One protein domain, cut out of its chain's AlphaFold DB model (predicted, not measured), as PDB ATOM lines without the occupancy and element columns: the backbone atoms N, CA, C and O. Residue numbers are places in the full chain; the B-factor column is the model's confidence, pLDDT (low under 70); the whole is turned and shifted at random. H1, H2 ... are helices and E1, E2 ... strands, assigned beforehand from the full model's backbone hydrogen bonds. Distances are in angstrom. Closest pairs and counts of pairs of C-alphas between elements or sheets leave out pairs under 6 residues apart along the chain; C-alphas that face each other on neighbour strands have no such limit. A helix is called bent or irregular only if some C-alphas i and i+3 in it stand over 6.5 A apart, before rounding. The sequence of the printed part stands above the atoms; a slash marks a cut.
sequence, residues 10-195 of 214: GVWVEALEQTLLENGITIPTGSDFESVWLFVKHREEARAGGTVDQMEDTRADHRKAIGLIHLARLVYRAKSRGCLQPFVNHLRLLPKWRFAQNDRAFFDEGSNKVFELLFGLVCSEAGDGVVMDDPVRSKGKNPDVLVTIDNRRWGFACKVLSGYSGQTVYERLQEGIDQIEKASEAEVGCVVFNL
ATOM      1  N   GLY A  10      23.593   7.660  38.876       85.38
ATOM      2  CA  GLY A  10      24.630   8.026  37.909       85.38
ATOM      3  C   GLY A  10      25.768   8.794  38.556       85.38
ATOM      4  O   GLY A  10      26.921   8.468  38.300       85.38
ATOM      5  N   VAL A  11      25.472   9.685  39.508       88.75
ATOM      6  CA  VAL A  11      26.510  10.406  40.269       88.75
ATOM      7  C   VAL A  11      27.425   9.438  41.022       88.75
ATOM      8  O   VAL A  11      28.635   9.648  41.097       88.75
ATOM      9  N   TRP A  12      26.878   8.346  41.569       90.38
ATOM     10  CA  TRP A  12      27.699   7.329  42.229       90.38
ATOM     11  C   TRP A  12      28.614   6.620  41.240       90.38
ATOM     12  O   TRP A  12      29.794   6.429  41.528       90.38
ATOM     13  N   VAL A  13      28.084   6.236  40.082       89.75
ATOM     14  CA  VAL A  13      28.862   5.509  39.080       89.75
ATOM     15  C   VAL A  13      29.937   6.415  38.446       89.75
ATOM     16  O   VAL A  13      31.063   5.963  38.249       89.75
ATOM     17  N   GLU A  14      29.663   7.704  38.248       91.25
ATOM     18  CA  GLU A  14      30.663   8.706  37.840       91.25
ATOM     19  C   GLU A  14      31.747   8.902  38.907       91.25
ATOM     20  O   GLU A  14      32.938   8.937  38.601       91.25
ATOM     21  N   ALA A  15      31.364   8.964  40.185       92.81
ATOM     22  CA  ALA A  15      32.327   9.048  41.279       92.81
ATOM     23  C   ALA A  15      33.223   7.798  41.363       92.81
ATOM     24  O   ALA A  15      34.406   7.908  41.710       92.81
ATOM     25  N   LEU A  16      32.681   6.617  41.046       93.69
ATOM     26  CA  LEU A  16      33.458   5.384  40.930       93.69
ATOM     27  C   LEU A  16      34.447   5.479  39.769       93.69
ATOM     28  O   LEU A  16      35.633   5.266  39.991       93.69
ATOM     29  N   GLU A  17      33.994   5.845  38.573       93.06
ATOM     30  CA  GLU A  17      34.850   6.017  37.395       93.06
ATOM     31  C   GLU A  17      36.001   6.997  37.656       93.06
ATOM     32  O   GLU A  17      37.166   6.659  37.446       93.06
ATOM     33  N   GLN A  18      35.700   8.164  38.227       94.75
ATOM     34  CA  GLN A  18      36.706   9.152  38.609       94.75
ATOM     35  C   GLN A  18      37.709   8.582  39.627       94.75
ATOM     36  O   GLN A  18      38.914   8.808  39.528       94.75
ATOM     37  N   THR A  19      37.231   7.802  40.598       96.19
ATOM     38  CA  THR A  19      38.094   7.142  41.589       96.19
ATOM     39  C   THR A  19      38.989   6.077  40.957       96.19
ATOM     40  O   THR A  19      40.150   5.951  41.347       96.19
ATOM     41  N   LEU A  20      38.489   5.324  39.977       95.19
ATOM     42  CA  LEU A  20      39.287   4.365  39.216       95.19
ATOM     43  C   LEU A  20      40.382   5.086  38.421       95.19
ATOM     44  O   LEU A  20      41.552   4.708  38.521       95.19
ATOM     45  N   LEU A  21      40.030   6.171  37.726       95.50
ATOM     46  CA  LEU A  21      40.963   6.961  36.925       95.50
ATOM     47  C   LEU A  21      42.108   7.542  37.767       95.50
ATOM     48  O   LEU A  21      43.273   7.412  37.394       95.50
ATOM     49  N   GLU A  22      41.802   8.112  38.934       96.31
ATOM     50  CA  GLU A  22      42.807   8.626  39.882       96.31
ATOM     51  C   GLU A  22      43.792   7.551  40.368       96.31
ATOM     52  O   GLU A  22      44.918   7.865  40.747       96.31
ATOM     53  N   ASN A  23      43.388   6.279  40.333       96.06
ATOM     54  CA  ASN A  23      44.225   5.133  40.690       96.06
ATOM     55  C   ASN A  23      44.879   4.459  39.465       96.06
ATOM     56  O   ASN A  23      45.429   3.356  39.579       96.06
ATOM     57  N   GLY A  24      44.833   5.113  38.298       95.81
ATOM     58  CA  GLY A  24      45.417   4.626  37.047       95.81
ATOM     59  C   GLY A  24      44.654   3.453  36.428       95.81
ATOM     60  O   GLY A  24      45.256   2.633  35.735       95.81
ATOM     61  N   ILE A  25      43.356   3.328  36.712       94.69
ATOM     62  CA  ILE A  25      42.491   2.258  36.209       94.69
ATOM     63  C   ILE A  25      41.545   2.854  35.171       94.69
ATOM     64  O   ILE A  25      40.747   3.734  35.485       94.69
ATOM     65  N   THR A  26      41.608   2.350  33.944       92.12
ATOM     66  CA  THR A  26      40.701   2.736  32.860       92.12
ATOM     67  C   THR A  26      39.682   1.634  32.599       92.12
ATOM     68  O   THR A  26      40.000   0.446  32.685       92.12
ATOM     69  N   ILE A  27      38.444   2.025  32.290       86.94
ATOM     70  CA  ILE A  27      37.395   1.105  31.846       86.94
ATOM     71  C   ILE A  27      37.494   0.961  30.319       86.94
ATOM     72  O   ILE A  27      37.375   1.965  29.620       86.94
ATOM     73  N   PRO A  28      37.726  -0.248  29.777       88.88
ATOM     74  CA  PRO A  28      37.719  -0.467  28.339       88.88
ATOM     75  C   PRO A  28      36.324  -0.283  27.746       88.88
ATOM     76  O   PRO A  28      35.339  -0.793  28.293       88.88
ATOM     77  N   THR A  29      36.272   0.345  26.575       89.44
ATOM     78  CA  THR A  29      35.077   0.346  25.730       89.44
ATOM     79  C   THR A  29      34.711  -1.078  25.309       89.44
ATOM     80  O   THR A  29      35.582  -1.893  25.002       89.44
ATOM     81  N   GLY A  30      33.420  -1.391  25.320       86.44
ATOM     82  CA  GLY A  30      32.844  -2.711  25.083       86.44
ATOM     83  C   GLY A  30      32.889  -3.656  26.287       86.44
ATOM     84  O   GLY A  30      32.488  -4.812  26.158       86.44
ATOM     85  N   SER A  31      33.379  -3.217  27.452       86.00
ATOM     86  CA  SER A  31      33.409  -4.063  28.654       86.00
ATOM     87  C   SER A  31      32.011  -4.266  29.260       86.00
ATOM     88  O   SER A  31      31.106  -3.442  29.099       86.00
ATOM     89  N   ASP A  32      31.828  -5.356  30.019       84.38
ATOM     90  CA  ASP A  32      30.586  -5.579  30.782       84.38
ATOM     91  C   ASP A  32      30.374  -4.453  31.808       84.38
ATOM     92  O   ASP A  32      29.248  -4.006  32.008       84.38
ATOM     93  N   PHE A  33      31.457  -3.920  32.390       85.06
ATOM     94  CA  PHE A  33      31.392  -2.763  33.282       85.06
ATOM     95  C   PHE A  33      30.838  -1.519  32.574       85.06
ATOM     96  O   PHE A  33      29.910  -0.900  33.092       85.06
ATOM     97  N   GLU A  34      31.363  -1.168  31.393       89.25
ATOM     98  CA  GLU A  34      30.855  -0.036  30.601       89.25
ATOM     99  C   GLU A  34      29.381  -0.244  30.227       89.25
ATOM    100  O   GLU A  34      28.572   0.671  30.356       89.25
ATOM    101  N   SER A  35      29.000  -1.465  29.850       89.81
ATOM    102  CA  SER A  35      27.609  -1.787  29.505       89.81
ATOM    103  C   SER A  35      26.652  -1.535  30.681       89.81
ATOM    104  O   SER A  35      25.600  -0.917  30.516       89.81
ATOM    105  N   VAL A  36      27.025  -1.959  31.895       89.12
ATOM    106  CA  VAL A  36      26.218  -1.725  33.107       89.12
ATOM    107  C   VAL A  36      26.223  -0.243  33.503       89.12
ATOM    108  O   VAL A  36      25.196   0.276  33.938       89.12
ATOM    109  N   TRP A  37      27.348   0.455  33.328       89.12
ATOM    110  CA  TRP A  37      27.465   1.901  33.539       89.12
ATOM    111  C   TRP A  37      26.508   2.681  32.626       89.12
ATOM    112  O   TRP A  37      25.720   3.498  33.109       89.12
ATOM    113  N   LEU A  38      26.509   2.368  31.326       90.44
ATOM    114  CA  LEU A  38      25.633   2.987  30.329       90.44
ATOM    115  C   LEU A  38      24.164   2.710  30.639       90.44
ATOM    116  O   LEU A  38      23.338   3.619  30.568       90.44
ATOM    117  N   PHE A  39      23.842   1.484  31.057       90.88
ATOM    118  CA  PHE A  39      22.491   1.138  31.485       90.88
ATOM    119  C   PHE A  39      22.023   2.004  32.664       90.88
ATOM    120  O   PHE A  39      20.894   2.494  32.648       90.88
ATOM    121  N   VAL A  40      22.873   2.235  33.675       90.12
ATOM    122  CA  VAL A  40      22.528   3.116  34.804       90.12
ATOM    123  C   VAL A  40      22.227   4.531  34.313       90.12
ATOM    124  O   VAL A  40      21.177   5.065  34.671       90.12
ATOM    125  N   LYS A  41      23.085   5.110  33.462       87.06
ATOM    126  CA  LYS A  41      22.874   6.462  32.917       87.06
ATOM    127  C   LYS A  41      21.588   6.571  32.109       87.06
ATOM    128  O   LYS A  41      20.767   7.444  32.378       87.06
ATOM    129  N   HIS A  42      21.357   5.627  31.201       87.12
ATOM    130  CA  HIS A  42      20.154   5.614  30.378       87.12
ATOM    131  C   HIS A  42      18.870   5.545  31.225       87.12
ATOM    132  O   HIS A  42      17.877   6.211  30.932       87.12
ATOM    133  N   ARG A  43      18.885   4.785  32.331       86.44
ATOM    134  CA  ARG A  43      17.735   4.700  33.248       86.44
ATOM    135  C   ARG A  43      17.503   5.982  34.046       86.44
ATOM    136  O   ARG A  43      16.366   6.233  34.442       86.44
ATOM    137  N   GLU A  44      18.527   6.789  34.289       84.19
ATOM    138  CA  GLU A  44      18.351   8.106  34.904       84.19
ATOM    139  C   GLU A  44      17.786   9.135  33.934       84.19
ATOM    140  O   GLU A  44      16.849   9.845  34.291       84.19
ATOM    141  N   GLU A  45      18.286   9.161  32.699       82.38
ATOM    142  CA  GLU A  45      17.751  10.014  31.630       82.38
ATOM    143  C   GLU A  45      16.267   9.712  31.380       82.38
ATOM    144  O   GLU A  45      15.432  10.615  31.318       82.38
ATOM    145  N   ALA A  46      15.913   8.428  31.342       82.31
ATOM    146  CA  ALA A  46      14.531   7.970  31.301       82.31
ATOM    147  C   ALA A  46      13.678   8.515  32.461       82.31
ATOM    148  O   ALA A  46      12.572   9.011  32.246       82.31
ATOM    149  N   ARG A  47      14.184   8.473  33.701       77.38
ATOM    150  CA  ARG A  47      13.476   9.036  34.868       77.38
ATOM    151  C   ARG A  47      13.321  10.554  34.793       77.38
ATOM    152  O   ARG A  47      12.350  11.075  35.331       77.38
ATOM    153  N   ALA A  48      14.241  11.246  34.126       80.69
ATOM    154  CA  ALA A  48      14.198  12.690  33.909       80.69
ATOM    155  C   ALA A  48      13.260  13.122  32.758       80.69
ATOM    156  O   ALA A  48      13.229  14.301  32.411       80.69
ATOM    157  N   GLY A  49      12.482  12.196  32.184       77.12
ATOM    158  CA  GLY A  49      11.517  12.472  31.113       77.12
ATOM    159  C   GLY A  49      11.839  11.801  29.775       77.12
ATOM    160  O   GLY A  49      11.151  12.067  28.791       77.12
ATOM    161  N   GLY A  50      12.861  10.942  29.718       75.31
ATOM    162  CA  GLY A  50      13.151  10.120  28.545       75.31
ATOM    163  C   GLY A  50      12.147   8.977  28.330       75.31
ATOM    164  O   GLY A  50      11.444   8.536  29.240       75.31
ATOM    165  N   THR A  51      12.086   8.469  27.101       72.94
ATOM    166  CA  THR A  51      11.255   7.314  26.724       72.94
ATOM    167  C   THR A  51      11.878   5.990  27.163       72.94
ATOM    168  O   THR A  51      13.069   5.768  26.965       72.94
ATOM    169  N   VAL A  52      11.052   5.084  27.692       71.06
ATOM    170  CA  VAL A  52      11.429   3.708  28.050       71.06
ATOM    171  C   VAL A  52      10.525   2.737  27.310       71.06
ATOM    172  O   VAL A  52       9.304   2.900  27.342       71.06
ATOM    173  N   ASP A  53      11.104   1.704  26.702       76.31
ATOM    174  CA  ASP A  53      10.324   0.563  26.229       76.31
ATOM    175  C   ASP A  53       9.783  -0.222  27.434       76.31
ATOM    176  O   ASP A  53      10.535  -0.815  28.210       76.31
ATOM    177  N   GLN A  54       8.463  -0.205  27.615       70.56
ATOM    178  CA  GLN A  54       7.808  -0.910  28.719       70.56
ATOM    179  C   GLN A  54       7.703  -2.426  28.498       70.56
ATOM    180  O   GLN A  54       7.342  -3.145  29.430       70.56
ATOM    181  N   MET A  55       7.996  -2.921  27.292       75.12
ATOM    182  CA  MET A  55       7.942  -4.346  26.956       75.12
ATOM    183  C   MET A  55       9.298  -5.052  27.114       75.12
ATOM    184  O   MET A  55       9.352  -6.283  27.074       75.12
ATOM    185  N   GLU A  56      10.379  -4.301  27.333       81.00
ATOM    186  CA  GLU A  56      11.731  -4.826  27.524       81.00
ATOM    187  C   GLU A  56      11.899  -5.494  28.911       81.00
ATOM    188  O   GLU A  56      11.674  -4.875  29.955       81.00
ATOM    189  N   ASP A  57      12.339  -6.763  28.960       81.88
ATOM    190  CA  ASP A  57      12.690  -7.428  30.229       81.88
ATOM    191  C   ASP A  57      14.105  -7.047  30.677       81.88
ATOM    192  O   ASP A  57      15.099  -7.673  30.320       81.88
ATOM    193  N   THR A  58      14.174  -6.032  31.529       85.38
ATOM    194  CA  THR A  58      15.421  -5.387  31.974       85.38
ATOM    195  C   THR A  58      15.885  -5.876  33.344       85.38
ATOM    196  O   THR A  58      16.787  -5.309  33.969       85.38
ATOM    197  N   ARG A  59      15.262  -6.939  33.874       84.12
ATOM    198  CA  ARG A  59      15.529  -7.422  35.239       84.12
ATOM    199  C   ARG A  59      16.977  -7.861  35.430       84.12
ATOM    200  O   ARG A  59      17.518  -7.685  36.520       84.12
ATOM    201  N   ALA A  60      17.591  -8.451  34.406       83.06
ATOM    202  CA  ALA A  60      18.991  -8.866  34.460       83.06
ATOM    203  C   ALA A  60      19.926  -7.656  34.607       83.06
ATOM    204  O   ALA A  60      20.764  -7.638  35.511       83.06
ATOM    205  N   ASP A  61      19.715  -6.619  33.802       86.31
ATOM    206  CA  ASP A  61      20.514  -5.394  33.839       86.31
ATOM    207  C   ASP A  61      20.304  -4.621  35.138       86.31
ATOM    208  O   ASP A  61      21.269  -4.178  35.760       86.31
ATOM    209  N   HIS A  62      19.071  -4.572  35.648       86.19
ATOM    210  CA  HIS A  62      18.788  -4.000  36.963       86.19
ATOM    211  C   HIS A  62      19.536  -4.711  38.102       86.19
ATOM    212  O   HIS A  62      20.047  -4.042  39.002       86.19
ATOM    213  N   ARG A  63      19.657  -6.046  38.074       85.81
ATOM    214  CA  ARG A  63      20.422  -6.790  39.095       85.81
ATOM    215  C   ARG A  63      21.911  -6.441  39.070       85.81
ATOM    216  O   ARG A  63      22.508  -6.283  40.142       85.81
ATOM    217  N   LYS A  64      22.495  -6.290  37.876       86.81
ATOM    218  CA  LYS A  64      23.883  -5.831  37.713       86.81
ATOM    219  C   LYS A  64      24.042  -4.382  38.182       86.81
ATOM    220  O   LYS A  64      24.920  -4.097  38.993       86.81
ATOM    221  N   ALA A  65      23.142  -3.496  37.754       88.50
ATOM    222  CA  ALA A  65      23.142  -2.076  38.091       88.50
ATOM    223  C   ALA A  65      23.078  -1.825  39.604       88.50
ATOM    224  O   ALA A  65      23.863  -1.039  40.127       88.50
ATOM    225  N   ILE A  66      22.201  -2.529  40.332       87.38
ATOM    226  CA  ILE A  66      22.109  -2.413  41.797       87.38
ATOM    227  C   ILE A  66      23.446  -2.758  42.457       87.38
ATOM    228  O   ILE A  66      23.897  -2.036  43.348       87.38
ATOM    229  N   GLY A  67      24.098  -3.837  42.015       87.31
ATOM    230  CA  GLY A  67      25.399  -4.212  42.556       87.31
ATOM    231  C   GLY A  67      26.485  -3.182  42.222       87.31
ATOM    232  O   GLY A  67      27.287  -2.861  43.096       87.31
ATOM    233  N   LEU A  68      26.480  -2.612  41.011       89.25
ATOM    234  CA  LEU A  68      27.448  -1.587  40.608       89.25
ATOM    235  C   LEU A  68      27.272  -0.302  41.425       89.25
ATOM    236  O   LEU A  68      28.246   0.242  41.933       89.25
ATOM    237  N   ILE A  69      26.032   0.152  41.616       90.56
ATOM    238  CA  ILE A  69      25.716   1.326  42.443       90.56
ATOM    239  C   ILE A  69      26.135   1.085  43.899       90.56
ATOM    240  O   ILE A  69      26.667   1.981  44.557       90.56
ATOM    241  N   HIS A  70      25.914  -0.124  44.422       91.25
ATOM    242  CA  HIS A  70      26.340  -0.476  45.774       91.25
ATOM    243  C   HIS A  70      27.868  -0.458  45.914       91.25
ATOM    244  O   HIS A  70      28.384   0.167  46.843       91.25
ATOM    245  N   LEU A  71      28.585  -1.063  44.961       92.69
ATOM    246  CA  LEU A  71      30.044  -1.010  44.888       92.69
ATOM    247  C   LEU A  71      30.541   0.440  44.829       92.69
ATOM    248  O   LEU A  71      31.407   0.824  45.608       92.69
ATOM    249  N   ALA A  72      29.961   1.257  43.951       93.62
ATOM    250  CA  ALA A  72      30.332   2.655  43.776       93.62
ATOM    251  C   ALA A  72      30.218   3.457  45.079       93.62
ATOM    252  O   ALA A  72      31.138   4.186  45.453       93.62
ATOM    253  N   ARG A  73      29.122   3.265  45.823       94.19
ATOM    254  CA  ARG A  73      28.912   3.896  47.137       94.19
ATOM    255  C   ARG A  73      29.968   3.476  48.151       94.19
ATOM    256  O   ARG A  73      30.505   4.325  48.858       94.19
ATOM    257  N   LEU A  74      30.261   2.182  48.228       95.81
ATOM    258  CA  LEU A  74      31.266   1.640  49.139       95.81
ATOM    259  C   LEU A  74      32.672   2.165  48.818       95.81
ATOM    260  O   LEU A  74      33.367   2.644  49.711       95.81
ATOM    261  N   VAL A  75      33.061   2.155  47.542       96.56
ATOM    262  CA  VAL A  75      34.345   2.700  47.073       96.56
ATOM    263  C   VAL A  75      34.460   4.185  47.408       96.56
ATOM    264  O   VAL A  75      35.474   4.620  47.955       96.56
ATOM    265  N   TYR A  76      33.406   4.963  47.149       95.38
ATOM    266  CA  TYR A  76      33.385   6.381  47.488       95.38
ATOM    267  C   TYR A  76      33.562   6.621  48.994       95.38
ATOM    268  O   TYR A  76      34.321   7.506  49.394       95.38
ATOM    269  N   ARG A  77      32.891   5.838  49.848       94.81
ATOM    270  CA  ARG A  77      33.029   5.959  51.307       94.81
ATOM    271  C   ARG A  77      34.414   5.548  51.795       94.81
ATOM    272  O   ARG A  77      34.982   6.248  52.632       94.81
ATOM    273  N   ALA A  78      34.996   4.481  51.248       96.56
ATOM    274  CA  ALA A  78      36.373   4.090  51.549       96.56
ATOM    275  C   ALA A  78      37.373   5.194  51.156       96.56
ATOM    276  O   ALA A  78      38.223   5.582  51.959       96.56
ATOM    277  N   LYS A  79      37.216   5.786  49.964       96.06
ATOM    278  CA  LYS A  79      38.002   6.951  49.522       96.06
ATOM    279  C   LYS A  79      37.847   8.141  50.463       96.06
ATOM    280  O   LYS A  79      38.841   8.712  50.894       96.06
ATOM    281  N   SER A  80      36.610   8.490  50.807       94.06
ATOM    282  CA  SER A  80      36.297   9.655  51.646       94.06
ATOM    283  C   SER A  80      36.877   9.547  53.059       94.06
ATOM    284  O   SER A  80      37.151  10.566  53.684       94.06
ATOM    285  N   ARG A  81      37.087   8.322  53.553       94.25
ATOM    286  CA  ARG A  81      37.720   8.035  54.849       94.25
ATOM    287  C   ARG A  81      39.237   7.836  54.762       94.25
ATOM    288  O   ARG A  81      39.872   7.599  55.780       94.25
ATOM    289  N   GLY A  82      39.826   7.915  53.567       94.75
ATOM    290  CA  GLY A  82      41.262   7.715  53.361       94.75
ATOM    291  C   GLY A  82      41.721   6.255  53.457       94.75
ATOM    292  O   GLY A  82      42.918   6.004  53.541       94.75
ATOM    293  N   CYS A  83      40.802   5.285  53.412       95.25
ATOM    294  CA  CYS A  83      41.100   3.857  53.560       95.25
ATOM    295  C   CYS A  83      40.932   3.061  52.255       95.25
ATOM    296  O   CYS A  83      40.733   1.852  52.288       95.25
ATOM    297  N   LEU A  84      41.011   3.714  51.090       96.81
ATOM    298  CA  LEU A  84      40.824   3.052  49.792       96.81
ATOM    299  C   LEU A  84      41.978   2.111  49.407       96.81
ATOM    300  O   LEU A  84      41.769   1.139  48.685       96.81
ATOM    301  N   GLN A  85      43.195   2.408  49.868       96.44
ATOM    302  CA  GLN A  85      44.426   1.774  49.387       96.44
ATOM    303  C   GLN A  85      44.417   0.230  49.392       96.44
ATOM    304  O   GLN A  85      44.849  -0.345  48.389       96.44
ATOM    305  N   PRO A  86      43.905  -0.464  50.431       96.50
ATOM    306  CA  PRO A  86      43.857  -1.928  50.456       96.50
ATOM    307  C   PRO A  86      43.053  -2.542  49.301       96.50
ATOM    308  O   PRO A  86      43.303  -3.675  48.910       96.50
ATOM    309  N   PHE A  87      42.110  -1.795  48.722       97.06
ATOM    310  CA  PHE A  87      41.185  -2.290  47.700       97.06
ATOM    311  C   PHE A  87      41.684  -2.080  46.267       97.06
ATOM    312  O   PHE A  87      41.120  -2.645  45.331       97.06
ATOM    313  N   VAL A  88      42.731  -1.274  46.062       95.62
ATOM    314  CA  VAL A  88      43.164  -0.833  44.722       95.62
ATOM    315  C   VAL A  88      43.546  -2.009  43.816       95.62
ATOM    316  O   VAL A  88      43.234  -1.992  42.624       95.62
ATOM    317  N   ASN A  89      44.168  -3.061  44.358       94.38
ATOM    318  CA  ASN A  89      44.524  -4.243  43.566       94.38
ATOM    319  C   ASN A  89      43.293  -5.008  43.066       94.38
ATOM    320  O   ASN A  89      43.290  -5.450  41.919       94.38
ATOM    321  N   HIS A  90      42.229  -5.111  43.865       93.69
ATOM    322  CA  HIS A  90      40.960  -5.689  43.411       93.69
ATOM    323  C   HIS A  90      40.235  -4.767  42.431       93.69
ATOM    324  O   HIS A  90      39.701  -5.239  41.429       93.69
ATOM    325  N   LEU A  91      40.256  -3.450  42.663       94.31
ATOM    326  CA  LEU A  91      39.645  -2.469  41.758       94.31
ATOM    327  C   LEU A  91      40.246  -2.526  40.347       94.31
ATOM    328  O   LEU A  91      39.514  -2.397  39.368       94.31
ATOM    329  N   ARG A  92      41.553  -2.800  40.222       92.12
ATOM    330  CA  ARG A  92      42.252  -2.982  38.930       92.12
ATOM    331  C   ARG A  92      41.703  -4.115  38.071       92.12
ATOM    332  O   ARG A  92      42.035  -4.205  36.889       92.12
ATOM    333  N   LEU A  93      40.914  -5.001  38.659       87.50
ATOM    334  CA  LEU A  93      40.406  -6.180  37.986       87.50
ATOM    335  C   LEU A  93      38.949  -6.030  37.543       87.50
ATOM    336  O   LEU A  93      38.530  -6.734  36.628       87.50
ATOM    337  N   LEU A  94      38.221  -5.039  38.078       85.50
ATOM    338  CA  LEU A  94      36.873  -4.678  37.625       85.50
ATOM    339  C   LEU A  94      36.735  -4.541  36.102       85.50
ATOM    340  O   LEU A  94      35.773  -5.086  35.567       85.50
ATOM    341  N   PRO A  95      37.669  -3.895  35.372       82.50
ATOM    342  CA  PRO A  95      37.488  -3.706  33.937       82.50
ATOM    343  C   PRO A  95      37.620  -5.002  33.124       82.50
ATOM    344  O   PRO A  95      37.265  -5.031  31.949       82.50
ATOM    345  N   LYS A  96      38.157  -6.071  33.726       78.81
ATOM    346  CA  LYS A  96      38.413  -7.360  33.068       78.81
ATOM    347  C   LYS A  96      37.302  -8.378  33.299       78.81
ATOM    348  O   LYS A  96      37.335  -9.448  32.696       78.81
ATOM    349  N   TRP A  97      36.376  -8.097  34.208       74.25
ATOM    350  CA  TRP A  97      35.484  -9.107  34.755       74.25
ATOM    351  C   TRP A  97      34.026  -8.810  34.482       74.25
ATOM    352  O   TRP A  97      33.603  -7.660  34.381       74.25
ATOM    353  N   ARG A  98      33.247  -9.888  34.411       74.88
ATOM    354  CA  ARG A  98      31.798  -9.795  34.362       74.88
ATOM    355  C   ARG A  98      31.279  -9.414  35.744       74.88
ATOM    356  O   ARG A  98      31.591 -10.039  36.761       74.88
ATOM    357  N   PHE A  99      30.434  -8.396  35.787       72.31
ATOM    358  CA  PHE A  99      29.814  -7.929  37.010       72.31
ATOM    359  C   PHE A  99      28.570  -8.775  37.330       72.31
ATOM    360  O   PHE A  99      27.430  -8.384  37.092       72.31
ATOM    361  N   ALA A 100      28.794  -9.979  37.866       74.44
ATOM    362  CA  ALA A 100      27.750 -10.961  38.184       74.44
ATOM    363  C   ALA A 100      27.694 -11.287  39.690       74.44
ATOM    364  O   ALA A 100      27.971 -12.407  40.122       74.44
ATOM    365  N   GLN A 101      27.373 -10.284  40.515       70.94
ATOM    366  CA  GLN A 101      27.177 -10.477  41.964       70.94
ATOM    367  C   GLN A 101      25.762 -10.927  42.329       70.94
ATOM    368  O   GLN A 101      25.579 -11.680  43.278       70.94
ATOM    369  N   ASN A 102      24.779 -10.511  41.530       74.62
ATOM    370  CA  ASN A 102      23.361 -10.835  41.699       74.62
ATOM    371  C   ASN A 102      22.844 -11.691  40.532       74.62
ATOM    372  O   ASN A 102      21.694 -11.573  40.113       74.62
ATOM    373  N   ASP A 103      23.730 -12.487  39.944       73.69
ATOM    374  CA  ASP A 103      23.433 -13.383  38.835       73.69
ATOM    375  C   ASP A 103      24.256 -14.661  39.002       73.69
ATOM    376  O   ASP A 103      25.288 -14.661  39.682       73.69
ATOM    377  N   ARG A 104      23.801 -15.755  38.392       73.00
ATOM    378  CA  ARG A 104      24.574 -16.999  38.404       73.00
ATOM    379  C   ARG A 104      25.791 -16.836  37.502       73.00
ATOM    380  O   ARG A 104      25.666 -16.463  36.337       73.00
ATOM    381  N   ALA A 105      26.959 -17.165  38.036       71.44
ATOM    382  CA  ALA A 105      28.227 -17.123  37.325       71.44
ATOM    383  C   ALA A 105      29.099 -18.285  37.809       71.44
ATOM    384  O   ALA A 105      29.965 -18.142  38.672       71.44
ATOM    385  N   PHE A 106      28.809 -19.478  37.289       61.34
ATOM    386  CA  PHE A 106      29.613 -20.663  37.566       61.34
ATOM    387  C   PHE A 106      31.003 -20.489  36.943       61.34
ATOM    388  O   PHE A 106      31.109 -20.090  35.787       61.34
ATOM    389  N   PHE A 107      32.052 -20.807  37.706       59.94
ATOM    390  CA  PHE A 107      33.458 -20.781  37.267       59.94
ATOM    391  C   PHE A 107      34.025 -19.398  36.890       59.94
ATOM    392  O   PHE A 107      35.119 -19.316  36.342       59.94
ATOM    393  N   ASP A 108      33.324 -18.308  37.216       71.12
ATOM    394  CA  ASP A 108      33.817 -16.947  36.991       71.12
ATOM    395  C   ASP A 108      34.644 -16.469  38.193       71.12
ATOM    396  O   ASP A 108      34.115 -15.907  39.159       71.12
ATOM    397  N   GLU A 109      35.956 -16.701  38.130       75.25
ATOM    398  CA  GLU A 109      36.915 -16.243  39.142       75.25
ATOM    399  C   GLU A 109      36.843 -14.730  39.369       75.25
ATOM    400  O   GLU A 109      36.945 -14.270  40.507       75.25
ATOM    401  N   GLY A 110      36.584 -13.951  38.315       79.31
ATOM    402  CA  GLY A 110      36.462 -12.505  38.427       79.31
ATOM    403  C   GLY A 110      35.292 -12.094  39.306       79.31
ATOM    404  O   GLY A 110      35.416 -11.261  40.203       79.31
ATOM    405  N   SER A 111      34.163 -12.772  39.143       78.12
ATOM    406  CA  SER A 111      33.006 -12.564  40.004       78.12
ATOM    407  C   SER A 111      33.243 -12.994  41.466       78.12
ATOM    408  O   SER A 111      32.577 -12.477  42.363       78.12
ATOM    409  N   ASN A 112      34.171 -13.910  41.753       86.38
ATOM    410  CA  ASN A 112      34.525 -14.268  43.133       86.38
ATOM    411  C   ASN A 112      35.376 -13.169  43.778       86.38
ATOM    412  O   ASN A 112      35.133 -12.769  44.912       86.38
ATOM    413  N   LYS A 113      36.306 -12.596  43.019       88.94
ATOM    414  CA  LYS A 113      37.140 -11.489  43.486       88.94
ATOM    415  C   LYS A 113      36.377 -10.177  43.662       88.94
ATOM    416  O   LYS A 113      36.682  -9.404  44.565       88.94
ATOM    417  N   VAL A 114      35.335  -9.932  42.867       88.69
ATOM    418  CA  VAL A 114      34.405  -8.820  43.137       88.69
ATOM    419  C   VAL A 114      33.632  -9.046  44.442       88.69
ATOM    420  O   VAL A 114      33.349  -8.079  45.145       88.69
ATOM    421  N   PHE A 115      33.316 -10.295  44.800       90.81
ATOM    422  CA  PHE A 115      32.705 -10.595  46.097       90.81
ATOM    423  C   PHE A 115      33.667 -10.296  47.257       90.81
ATOM    424  O   PHE A 115      33.264  -9.606  48.190       90.81
ATOM    425  N   GLU A 116      34.932 -10.720  47.163       94.12
ATOM    426  CA  GLU A 116      35.974 -10.360  48.142       94.12
ATOM    427  C   GLU A 116      36.079  -8.837  48.306       94.12
ATOM    428  O   GLU A 116      36.023  -8.329  49.422       94.12
ATOM    429  N   LEU A 117      36.148  -8.094  47.194       95.19
ATOM    430  CA  LEU A 117      36.183  -6.629  47.193       95.19
ATOM    431  C   LEU A 117      34.970  -6.015  47.903       95.19
ATOM    432  O   LEU A 117      35.131  -5.136  48.747       95.19
ATOM    433  N   LEU A 118      33.756  -6.457  47.560       94.25
ATOM    434  CA  LEU A 118      32.532  -5.969  48.195       94.25
ATOM    435  C   LEU A 118      32.548  -6.228  49.700       94.25
ATOM    436  O   LEU A 118      32.229  -5.328  50.476       94.25
ATOM    437  N   PHE A 119      32.938  -7.435  50.108       96.00
ATOM    438  CA  PHE A 119      32.974  -7.804  51.514       96.00
ATOM    439  C   PHE A 119      34.037  -7.012  52.283       96.00
ATOM    440  O   PHE A 119      33.732  -6.438  53.324       96.00
ATOM    441  N   GLY A 120      35.244  -6.867  51.733       97.44
ATOM    442  CA  GLY A 120      36.303  -6.053  52.331       97.44
ATOM    443  C   GLY A 120      35.922  -4.580  52.482       97.44
ATOM    444  O   GLY A 120      36.191  -3.963  53.515       97.44
ATOM    445  N   LEU A 121      35.231  -4.014  51.490       97.62
ATOM    446  CA  LEU A 121      34.697  -2.660  51.594       97.62
ATOM    447  C   LEU A 121      33.646  -2.548  52.707       97.62
ATOM    448  O   LEU A 121      33.656  -1.562  53.440       97.62
ATOM    449  N   VAL A 122      32.773  -3.545  52.882       96.50
ATOM    450  CA  VAL A 122      31.827  -3.586  54.012       96.50
ATOM    451  C   VAL A 122      32.570  -3.699  55.346       96.50
ATOM    452  O   VAL A 122      32.243  -2.968  56.275       96.50
ATOM    453  N   CYS A 123      33.614  -4.525  55.441       97.12
ATOM    454  CA  CYS A 123      34.462  -4.605  56.633       97.12
ATOM    455  C   CYS A 123      35.078  -3.247  56.995       97.12
ATOM    456  O   CYS A 123      35.129  -2.904  58.171       97.12
ATOM    457  N   SER A 124      35.460  -2.429  56.006       96.69
ATOM    458  CA  SER A 124      35.957  -1.065  56.260       96.69
ATOM    459  C   SER A 124      34.905  -0.104  56.827       96.69
ATOM    460  O   SER A 124      35.232   0.989  57.279       96.69
ATOM    461  N   GLU A 125      33.616  -0.446  56.751       95.75
ATOM    462  CA  GLU A 125      32.545   0.285  57.444       95.75
ATOM    463  C   GLU A 125      32.426  -0.111  58.916       95.75
ATOM    464  O   GLU A 125      31.936   0.683  59.711       95.75
ATOM    465  N   ALA A 126      32.882  -1.312  59.273       95.50
ATOM    466  CA  ALA A 126      32.751  -1.872  60.613       95.50
ATOM    467  C   ALA A 126      34.021  -1.732  61.468       95.50
ATOM    468  O   ALA A 126      33.943  -1.880  62.685       95.50
ATOM    469  N   GLY A 127      35.180  -1.475  60.860       95.69
ATOM    470  CA  GLY A 127      36.445  -1.416  61.581       95.69
ATOM    471  C   GLY A 127      37.603  -0.840  60.775       95.69
ATOM    472  O   GLY A 127      37.449  -0.406  59.632       95.69
ATOM    473  N   ASP A 128      38.780  -0.872  61.392       95.69
ATOM    474  CA  ASP A 128      39.995  -0.220  60.904       95.69
ATOM    475  C   ASP A 128      41.062  -1.220  60.445       95.69
ATOM    476  O   ASP A 128      40.998  -2.426  60.700       95.69
ATOM    477  N   GLY A 129      42.086  -0.704  59.760       95.50
ATOM    478  CA  GLY A 129      43.268  -1.486  59.392       95.50
ATOM    479  C   GLY A 129      42.966  -2.628  58.423       95.50
ATOM    480  O   GLY A 129      43.562  -3.700  58.543       95.50
ATOM    481  N   VAL A 130      42.024  -2.429  57.495       96.88
ATOM    482  CA  VAL A 130      41.656  -3.457  56.516       96.88
ATOM    483  C   VAL A 130      42.864  -3.851  55.668       96.88
ATOM    484  O   VAL A 130      43.562  -2.994  55.127       96.88
ATOM    485  N   VAL A 131      43.085  -5.153  55.527       95.12
ATOM    486  CA  VAL A 131      44.060  -5.744  54.607       95.12
ATOM    487  C   VAL A 131      43.321  -6.743  53.730       95.12
ATOM    488  O   VAL A 131      42.562  -7.568  54.229       95.12
ATOM    489  N   MET A 132      43.542  -6.645  52.424       94.94
ATOM    490  CA  MET A 132      42.997  -7.560  51.424       94.94
ATOM    491  C   MET A 132      44.105  -8.506  50.960       94.94
ATOM    492  O   MET A 132      45.227  -8.048  50.725       94.94
ATOM    493  N   ASP A 133      43.807  -9.793  50.787       92.88
ATOM    494  CA  ASP A 133      44.755 -10.710  50.145       92.88
ATOM    495  C   ASP A 133      44.936 -10.348  48.663       92.88
ATOM    496  O   ASP A 133      43.994  -9.914  48.004       92.88
ATOM    497  N   ASP A 134      46.140 -10.493  48.107       90.50
ATOM    498  CA  ASP A 134      46.378 -10.044  46.731       90.50
ATOM    499  C   ASP A 134      45.542 -10.874  45.735       90.50
ATOM    500  O   ASP A 134      45.709 -12.095  45.657       90.50
ATOM    501  N   PRO A 135      44.680 -10.250  44.913       88.12
ATOM    502  CA  PRO A 135      43.726 -10.984  44.086       88.12
ATOM    503  C   PRO A 135      44.367 -11.775  42.937       88.12
ATOM    504  O   PRO A 135      43.688 -12.600  42.331       88.12
ATOM    505  N   VAL A 136      45.645 -11.531  42.618       84.31
ATOM    506  CA  VAL A 136      46.391 -12.207  41.540       84.31
ATOM    507  C   VAL A 136      47.483 -13.115  42.100       84.31
ATOM    508  O   VAL A 136      47.770 -14.167  41.535       84.31
ATOM    509  N   ARG A 137      48.130 -12.704  43.194       81.38
ATOM    510  CA  ARG A 137      49.276 -13.400  43.796       81.38
ATOM    511  C   ARG A 137      48.914 -14.228  45.025       81.38
ATOM    512  O   ARG A 137      49.824 -14.818  45.617       81.38
ATOM    513  N   SER A 138      47.636 -14.286  45.406       77.50
ATOM    514  CA  SER A 138      47.172 -15.133  46.504       77.50
ATOM    515  C   SER A 138      47.649 -16.570  46.310       77.50
ATOM    516  O   SER A 138      47.478 -17.182  45.256       77.50
ATOM    517  N   LYS A 139      48.260 -17.120  47.361       71.81
ATOM    518  CA  LYS A 139      48.646 -18.537  47.433       71.81
ATOM    519  C   LYS A 139      47.638 -19.361  48.236       71.81
ATOM    520  O   LYS A 139      47.953 -20.492  48.600       71.81
ATOM    521  N   GLY A 140      46.481 -18.781  48.576       67.50
ATOM    522  CA  GLY A 140      45.461 -19.417  49.410       67.50
ATOM    523  C   GLY A 140      45.936 -19.724  50.834       67.50
ATOM    524  O   GLY A 140      45.520 -20.724  51.412       67.50
ATOM    525  N   LYS A 141      46.854 -18.915  51.376       69.94
ATOM    526  CA  LYS A 141      47.448 -19.121  52.712       69.94
ATOM    527  C   LYS A 141      47.000 -18.105  53.759       69.94
ATOM    528  O   LYS A 141      47.338 -18.285  54.920       69.94
ATOM    529  N   ASN A 142      46.258 -17.089  53.336       81.56
ATOM    530  CA  ASN A 142      45.715 -16.038  54.181       81.56
ATOM    531  C   ASN A 142      44.191 -15.988  53.992       81.56
ATOM    532  O   ASN A 142      43.708 -16.419  52.937       81.56
ATOM    533  N   PRO A 143      43.435 -15.470  54.974       90.50
ATOM    534  CA  PRO A 143      42.059 -15.055  54.751       90.50
ATOM    535  C   PRO A 143      42.017 -13.936  53.704       90.50
ATOM    536  O   PRO A 143      42.959 -13.153  53.582       90.50
ATOM    537  N   ASP A 144      40.906 -13.844  52.978       94.19
ATOM    538  CA  ASP A 144      40.722 -12.853  51.915       94.19
ATOM    539  C   ASP A 144      40.667 -11.419  52.461       94.19
ATOM    540  O   ASP A 144      41.092 -10.479  51.786       94.19
ATOM    541  N   VAL A 145      40.164 -11.252  53.691       96.25
ATOM    542  CA  VAL A 145      40.079  -9.962  54.384       96.25
ATOM    543  C   VAL A 145      40.547 -10.102  55.828       96.25
ATOM    544  O   VAL A 145      40.080 -10.977  56.558       96.25
ATOM    545  N   LEU A 146      41.407  -9.188  56.269       96.75
ATOM    546  CA  LEU A 146      41.687  -8.938  57.681       96.75
ATOM    547  C   LEU A 146      41.206  -7.540  58.068       96.75
ATOM    548  O   LEU A 146      41.395  -6.593  57.309       96.75
ATOM    549  N   VAL A 147      40.624  -7.382  59.255       97.44
ATOM    550  CA  VAL A 147      40.150  -6.086  59.776       97.44
ATOM    551  C   VAL A 147      40.159  -6.095  61.300       97.44
ATOM    552  O   VAL A 147      40.006  -7.147  61.916       97.44
ATOM    553  N   THR A 148      40.354  -4.939  61.927       98.00
ATOM    554  CA  THR A 148      40.246  -4.796  63.380       98.00
ATOM    555  C   THR A 148      38.856  -4.284  63.748       98.00
ATOM    556  O   THR A 148      38.501  -3.165  63.385       98.00
ATOM    557  N   ILE A 149      38.079  -5.098  64.466       97.25
ATOM    558  CA  ILE A 149      36.722  -4.782  64.945       97.25
ATOM    559  C   ILE A 149      36.700  -5.046  66.450       97.25
ATOM    560  O   ILE A 149      37.132  -6.113  66.891       97.25
ATOM    561  N   ASP A 150      36.237  -4.071  67.236       95.69
ATOM    562  CA  ASP A 150      36.204  -4.130  68.705       95.69
ATOM    563  C   ASP A 150      37.553  -4.538  69.330       95.69
ATOM    564  O   ASP A 150      37.623  -5.395  70.211       95.69
ATOM    565  N   ASN A 151      38.646  -3.929  68.851       96.00
ATOM    566  CA  ASN A 151      40.035  -4.197  69.262       96.00
ATOM    567  C   ASN A 151      40.523  -5.639  69.054       96.00
ATOM    568  O   ASN A 151      41.537  -6.021  69.630       96.00
ATOM    569  N   ARG A 152      39.835  -6.430  68.229       97.06
ATOM    570  CA  ARG A 152      40.258  -7.785  67.864       97.06
ATOM    571  C   ARG A 152      40.534  -7.859  66.377       97.06
ATOM    572  O   ARG A 152      39.812  -7.256  65.580       97.06
ATOM    573  N   ARG A 153      41.553  -8.614  65.989       97.12
ATOM    574  CA  ARG A 153      41.894  -8.855  64.588       97.12
ATOM    575  C   ARG A 153      41.050  -9.996  64.025       97.12
ATOM    576  O   ARG A 153      41.214 -11.154  64.399       97.12
ATOM    577  N   TRP A 154      40.139  -9.672  63.117       97.81
ATOM    578  CA  TRP A 154      39.272 -10.634  62.442       97.81
ATOM    579  C   TRP A 154      39.849 -11.034  61.090       97.81
ATOM    580  O   TRP A 154      40.272 -10.166  60.327       97.81
ATOM    581  N   GLY A 155      39.814 -12.330  60.784       96.88
ATOM    582  CA  GLY A 155      40.091 -12.903  59.471       96.88
ATOM    583  C   GLY A 155      38.834 -13.494  58.846       96.88
ATOM    584  O   GLY A 155      38.148 -14.317  59.456       96.88
ATOM    585  N   PHE A 156      38.549 -13.090  57.611       97.12
ATOM    586  CA  PHE A 156      37.404 -13.552  56.840       97.12
ATOM    587  C   PHE A 156      37.845 -14.286  55.578       97.12
ATOM    588  O   PHE A 156      38.551 -13.722  54.742       97.12
ATOM    589  N   ALA A 157      37.382 -15.525  55.417       95.69
ATOM    590  CA  ALA A 157      37.542 -16.289  54.183       95.69
ATOM    591  C   ALA A 157      36.238 -16.251  53.373       95.69
ATOM    592  O   ALA A 157      35.189 -16.699  53.837       95.69
ATOM    593  N   CYS A 158      36.300 -15.721  52.161       94.44
ATOM    594  CA  CYS A 158      35.197 -15.537  51.234       94.44
ATOM    595  C   CYS A 158      35.071 -16.754  50.310       94.44
ATOM    596  O   CYS A 158      35.949 -17.051  49.502       94.44
ATOM    597  N   LYS A 159      33.944 -17.462  50.382       91.44
ATOM    598  CA  LYS A 159      33.688 -18.665  49.583       91.44
ATOM    599  C   LYS A 159      32.436 -18.501  48.743       91.44
ATOM    600  O   LYS A 159      31.352 -18.245  49.253       91.44
ATOM    601  N   VAL A 160      32.561 -18.700  47.437       88.38
ATOM    602  CA  VAL A 160      31.402 -18.754  46.543       88.38
ATOM    603  C   VAL A 160      30.992 -20.208  46.369       88.38
ATOM    604  O   VAL A 160      31.795 -21.038  45.945       88.38
ATOM    605  N   LEU A 161      29.741 -20.528  46.694       87.00
ATOM    606  CA  LEU A 161      29.221 -21.875  46.478       87.00
ATOM    607  C   LEU A 161      28.911 -22.081  44.994       87.00
ATOM    608  O   LEU A 161      28.346 -21.201  44.348       87.00
ATOM    609  N   SER A 162      29.269 -23.241  44.446       80.56
ATOM    610  CA  SER A 162      28.977 -23.637  43.061       80.56
ATOM    611  C   SER A 162      27.824 -24.640  42.947       80.56
ATOM    612  O   SER A 162      27.441 -25.001  41.840       80.56
ATOM    613  N   GLY A 163      27.249 -25.090  44.065       77.50
ATOM    614  CA  GLY A 163      26.171 -26.076  44.082       77.50
ATOM    615  C   GLY A 163      25.560 -26.265  45.470       77.50
ATOM    616  O   GLY A 163      26.027 -25.685  46.448       77.50
ATOM    617  N   TYR A 164      24.501 -27.076  45.535       75.69
ATOM    618  CA  TYR A 164      23.700 -27.312  46.746       75.69
ATOM    619  C   TYR A 164      24.147 -28.522  47.573       75.69
ATOM    620  O   TYR A 164      23.532 -28.814  48.597       75.69
ATOM    621  N   SER A 165      25.147 -29.284  47.119       83.31
ATOM    622  CA  SER A 165      25.546 -30.487  47.846       83.31
ATOM    623  C   SER A 165      26.160 -30.091  49.192       83.31
ATOM    624  O   SER A 165      27.029 -29.219  49.270       83.31
ATOM    625  N   GLY A 166      25.715 -30.749  50.266       81.19
ATOM    626  CA  GLY A 166      26.277 -30.530  51.602       81.19
ATOM    627  C   GLY A 166      27.786 -30.786  51.641       81.19
ATOM    628  O   GLY A 166      28.504 -30.086  52.343       81.19
ATOM    629  N   GLN A 167      28.272 -31.715  50.811       84.44
ATOM    630  CA  GLN A 167      29.698 -31.968  50.627       84.44
ATOM    631  C   GLN A 167      30.443 -30.733  50.098       84.44
ATOM    632  O   GLN A 167      31.436 -30.340  50.696       84.44
ATOM    633  N   THR A 168      29.952 -30.070  49.044       84.94
ATOM    634  CA  THR A 168      30.602 -28.855  48.523       84.94
ATOM    635  C   THR A 168      30.578 -27.718  49.545       84.94
ATOM    636  O   THR A 168      31.545 -26.969  49.646       84.94
ATOM    637  N   VAL A 169      29.508 -27.589  50.337       88.19
ATOM    638  CA  VAL A 169      29.463 -26.607  51.435       88.19
ATOM    639  C   VAL A 169      30.526 -26.921  52.488       88.19
ATOM    640  O   VAL A 169      31.270 -26.029  52.888       88.19
ATOM    641  N   TYR A 170      30.619 -28.185  52.905       91.69
ATOM    642  CA  TYR A 170      31.586 -28.642  53.896       91.69
ATOM    643  C   TYR A 170      33.035 -28.449  53.425       91.69
ATOM    644  O   TYR A 170      33.839 -27.875  54.152       91.69
ATOM    645  N   GLU A 171      33.359 -28.847  52.194       91.50
ATOM    646  CA  GLU A 171      34.696 -28.676  51.610       91.50
ATOM    647  C   GLU A 171      35.109 -27.199  51.585       91.50
ATOM    648  O   GLU A 171      36.208 -26.849  52.012       91.50
ATOM    649  N   ARG A 172      34.206 -26.301  51.169       91.25
ATOM    650  CA  ARG A 172      34.481 -24.856  51.146       91.25
ATOM    651  C   ARG A 172      34.607 -24.256  52.539       91.25
ATOM    652  O   ARG A 172      35.415 -23.345  52.724       91.25
ATOM    653  N   LEU A 173      33.839 -24.758  53.506       93.81
ATOM    654  CA  LEU A 173      33.979 -24.378  54.909       93.81
ATOM    655  C   LEU A 173      35.361 -24.769  55.436       93.81
ATOM    656  O   LEU A 173      36.053 -23.916  55.984       93.81
ATOM    657  N   GLN A 174      35.773 -26.019  55.215       94.50
ATOM    658  CA  GLN A 174      37.070 -26.527  55.654       94.50
ATOM    659  C   GLN A 174      38.224 -25.740  55.014       94.50
ATOM    660  O   GLN A 174      39.101 -25.265  55.724       94.50
ATOM    661  N   GLU A 175      38.176 -25.489  53.701       91.44
ATOM    662  CA  GLU A 175      39.160 -24.633  53.022       91.44
ATOM    663  C   GLU A 175      39.238 -23.219  53.623       91.44
ATOM    664  O   GLU A 175      40.311 -22.620  53.663       91.44
ATOM    665  N   GLY A 176      38.098 -22.649  54.028       92.88
ATOM    666  CA  GLY A 176      38.042 -21.319  54.635       92.88
ATOM    667  C   GLY A 176      38.633 -21.296  56.044       92.88
ATOM    668  O   GLY A 176      39.392 -20.386  56.368       92.88
ATOM    669  N   ILE A 177      38.336 -22.316  56.853       93.94
ATOM    670  CA  ILE A 177      38.930 -22.499  58.185       93.94
ATOM    671  C   ILE A 177      40.449 -22.639  58.054       93.94
ATOM    672  O   ILE A 177      41.181 -21.875  58.676       93.94
ATOM    673  N   ASP A 178      40.922 -23.506  57.156       92.44
ATOM    674  CA  ASP A 178      42.350 -23.722  56.911       92.44
ATOM    675  C   ASP A 178      43.088 -22.438  56.492       92.44
ATOM    676  O   ASP A 178      44.276 -22.283  56.780       92.44
ATOM    677  N   GLN A 179      42.431 -21.534  55.757       90.12
ATOM    678  CA  GLN A 179      42.997 -20.234  55.376       90.12
ATOM    679  C   GLN A 179      43.123 -19.287  56.570       90.12
ATOM    680  O   GLN A 179      44.119 -18.573  56.681       90.12
ATOM    681  N   ILE A 180      42.125 -19.282  57.451       92.44
ATOM    682  CA  ILE A 180      42.091 -18.436  58.642       92.44
ATOM    683  C   ILE A 180      43.113 -18.920  59.672       92.44
ATOM    684  O   ILE A 180      43.896 -18.117  60.167       92.44
ATOM    685  N   GLU A 181      43.153 -20.222  59.965       90.94
ATOM    686  CA  GLU A 181      44.052 -20.795  60.979       90.94
ATOM    687  C   GLU A 181      45.538 -20.630  60.627       90.94
ATOM    688  O   GLU A 181      46.392 -20.575  61.509       90.94
ATOM    689  N   LYS A 182      45.866 -20.516  59.333       86.94
ATOM    690  CA  LYS A 182      47.236 -20.254  58.867       86.94
ATOM    691  C   LYS A 182      47.670 -18.800  59.044       86.94
ATOM    692  O   LYS A 182      48.872 -18.530  59.006       86.94
ATOM    693  N   ALA A 183      46.736 -17.872  59.220       83.81
ATOM    694  CA  ALA A 183      47.053 -16.465  59.385       83.81
ATOM    695  C   ALA A 183      47.352 -16.148  60.849       83.81
ATOM    696  O   ALA A 183      46.450 -16.001  61.667       83.81
ATOM    697  N   SER A 184      48.635 -15.960  61.158       80.06
ATOM    698  CA  SER A 184      49.112 -15.628  62.509       80.06
ATOM    699  C   SER A 184      48.549 -14.323  63.076       80.06
ATOM    700  O   SER A 184      48.669 -14.075  64.268       80.06
ATOM    701  N   GLU A 185      47.984 -13.466  62.224       87.56
ATOM    702  CA  GLU A 185      47.397 -12.190  62.626       87.56
ATOM    703  C   GLU A 185      45.947 -12.317  63.111       87.56
ATOM    704  O   GLU A 185      45.501 -11.446  63.846       87.56
ATOM    705  N   ALA A 186      45.187 -13.344  62.716       92.75
ATOM    706  CA  ALA A 186      43.764 -13.427  63.042       92.75
ATOM    707  C   ALA A 186      43.527 -13.976  64.462       92.75
ATOM    708  O   ALA A 186      43.878 -15.110  64.775       92.75
ATOM    709  N   GLU A 187      42.861 -13.194  65.310       95.50
ATOM    710  CA  GLU A 187      42.378 -13.608  66.636       95.50
ATOM    711  C   GLU A 187      40.978 -14.232  66.575       95.50
ATOM    712  O   GLU A 187      40.580 -14.989  67.465       95.50
ATOM    713  N   VAL A 188      40.198 -13.863  65.555       95.56
ATOM    714  CA  VAL A 188      38.847 -14.376  65.303       95.56
ATOM    715  C   VAL A 188      38.692 -14.716  63.833       95.56
ATOM    716  O   VAL A 188      39.110 -13.953  62.967       95.56
ATOM    717  N   GLY A 189      38.052 -15.849  63.558       94.88
ATOM    718  CA  GLY A 189      37.805 -16.352  62.216       94.88
ATOM    719  C   GLY A 189      36.334 -16.377  61.838       94.88
ATOM    720  O   GLY A 189      35.502 -16.798  62.642       94.88
ATOM    721  N   CYS A 190      36.006 -16.015  60.599       96.19
ATOM    722  CA  CYS A 190      34.682 -16.255  60.031       96.19
ATOM    723  C   CYS A 190      34.765 -16.642  58.547       96.19
ATOM    724  O   CYS A 190      35.385 -15.954  57.739       96.19
ATOM    725  N   VAL A 191      34.111 -17.742  58.172       96.12
ATOM    726  CA  VAL A 191      33.936 -18.118  56.764       96.12
ATOM    727  C   VAL A 191      32.626 -17.526  56.256       96.12
ATOM    728  O   VAL A 191      31.569 -17.735  56.849       96.12
ATOM    729  N   VAL A 192      32.696 -16.796  55.147       96.00
ATOM    730  CA  VAL A 192      31.574 -16.056  54.569       96.00
ATOM    731  C   VAL A 192      31.210 -16.663  53.227       96.00
ATOM    732  O   VAL A 192      32.035 -16.724  52.315       96.00
ATOM    733  N   PHE A 193      29.954 -17.082  53.083       92.69
ATOM    734  CA  PHE A 193      29.463 -17.687  51.851       92.69
ATOM    735  C   PHE A 193      28.708 -16.695  50.969       92.69
ATOM    736  O   PHE A 193      27.720 -16.097  51.391       92.69
ATOM    737  N   ASN A 194      29.106 -16.603  49.703       89.50
ATOM    738  CA  ASN A 194      28.266 -16.036  48.659       89.50
ATOM    739  C   ASN A 194      27.383 -17.138  48.064       89.50
ATOM    740  O   ASN A 194      27.866 -18.107  47.467       89.50
ATOM    741  N   LEU A 195      26.072 -16.955  48.206       87.56
ATOM    742  CA  LEU A 195      25.051 -17.910  47.784       87.56
ATOM    743  C   LEU A 195      24.567 -17.691  46.343       87.56
ATOM    744  O   LEU A 195      23.573 -18.289  45.932       87.56
TER     745      LEU A 195
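Overview. This is residues 10 to 195 of the 214 residues of an uncharacterized protein of Planctomycetes bacterium SM23_65 (UniProt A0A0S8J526). A twisted four-stranded sheet makes one end of the domain, with H5 lengthwise over one face and H6 slanting over the other. H3 packs on H5 on its side away from the sheet, and H1 and H2 pack on H3, making a helical end beyond. The printed part has 186 residues, in the order H1 H2 H3 H4 H5 E1 E2 E3 H6 E4. The sheet, E1 E2 E3 E4, is mixed, and the class is mixed, helices and strands. The whole is compact, with a radius of gyration of the C-alphas of 17.6 A and spans of 56 by 41 by 28 A.

Along the chain. H1 covers residues 10 to 22 and begins at C-alpha 10 (24.630, 8.026, 37.909). H2 covers residues 32 to 47, 22.9 A long, and H3 residues 59 to 80, 31.5 A. H4, residues 85 to 91, is irregular: C-alphas 86 and 89 are 7.3 A apart. H5 covers residues 109 to 126, 26.2 A. E1 is residues 128 to 132, E2 residues 145 to 149, and E3 residues 152 to 160, 25.6 A. H6 covers residues 166 to 181, 22.3 A. E4, residues 188 to 194, ends at C-alpha 194 (28.266, -16.036, 48.659).

Arrangement. H3 is the hub. It touches H1, closest at the C-alphas of Leu 16 and Ala 72, 5.0 A, at a steep tilt of 55 degrees. With residues 61 to 68 it touches H2, about perpendicular at 82 degrees, closest at the C-alphas of Val 36 and Ala 65, 5.9 A. With residues 71 to 78 it touches H5, closest at the C-alphas of Leu 74 and Leu 121, 6.0 A. H4 and H5 form a helical hairpin, their closest C-alphas, His 90 and Leu 117, 6.2 A apart. The sheet is strongly twisted. E1, E2 and E3 form a meander, each strand the antiparallel neighbour of the one before, with N 131 and O 146 at 2.8 A and N 154 and O 147 at 2.8 A. E3 and E4 are parallel, with N 155 and O 188 at 2.8 A. E3, H6 and E4 form a strand-helix-strand unit, two parallel neighbour strands with a helix between, its crossover right-handed. The helices and the sheet make three layers, with helices on both faces of the sheet E1 E2 E3 E4: H4 and H5 on one face, H5 at a height over the sheet of 6.2 A, and H6 on the opposite face at a height of 7.4 A. Every O i to N i+4 pair is within hydrogen-bond range in H1, H2, H3, H5 and H6; H4 has 1 of 3, and 3 of 4 O i to N i+3 pairs.

Size, cuts and confidence. The C-alphas farthest apart, of Thr 51 and Ser 184, are 56.9 A apart. The printed part has no cut. The links H2 to H3, H4 to H5 and E1 to E2 are long. Residues 106 to 107 and 140 to 141 have pLDDT under 70.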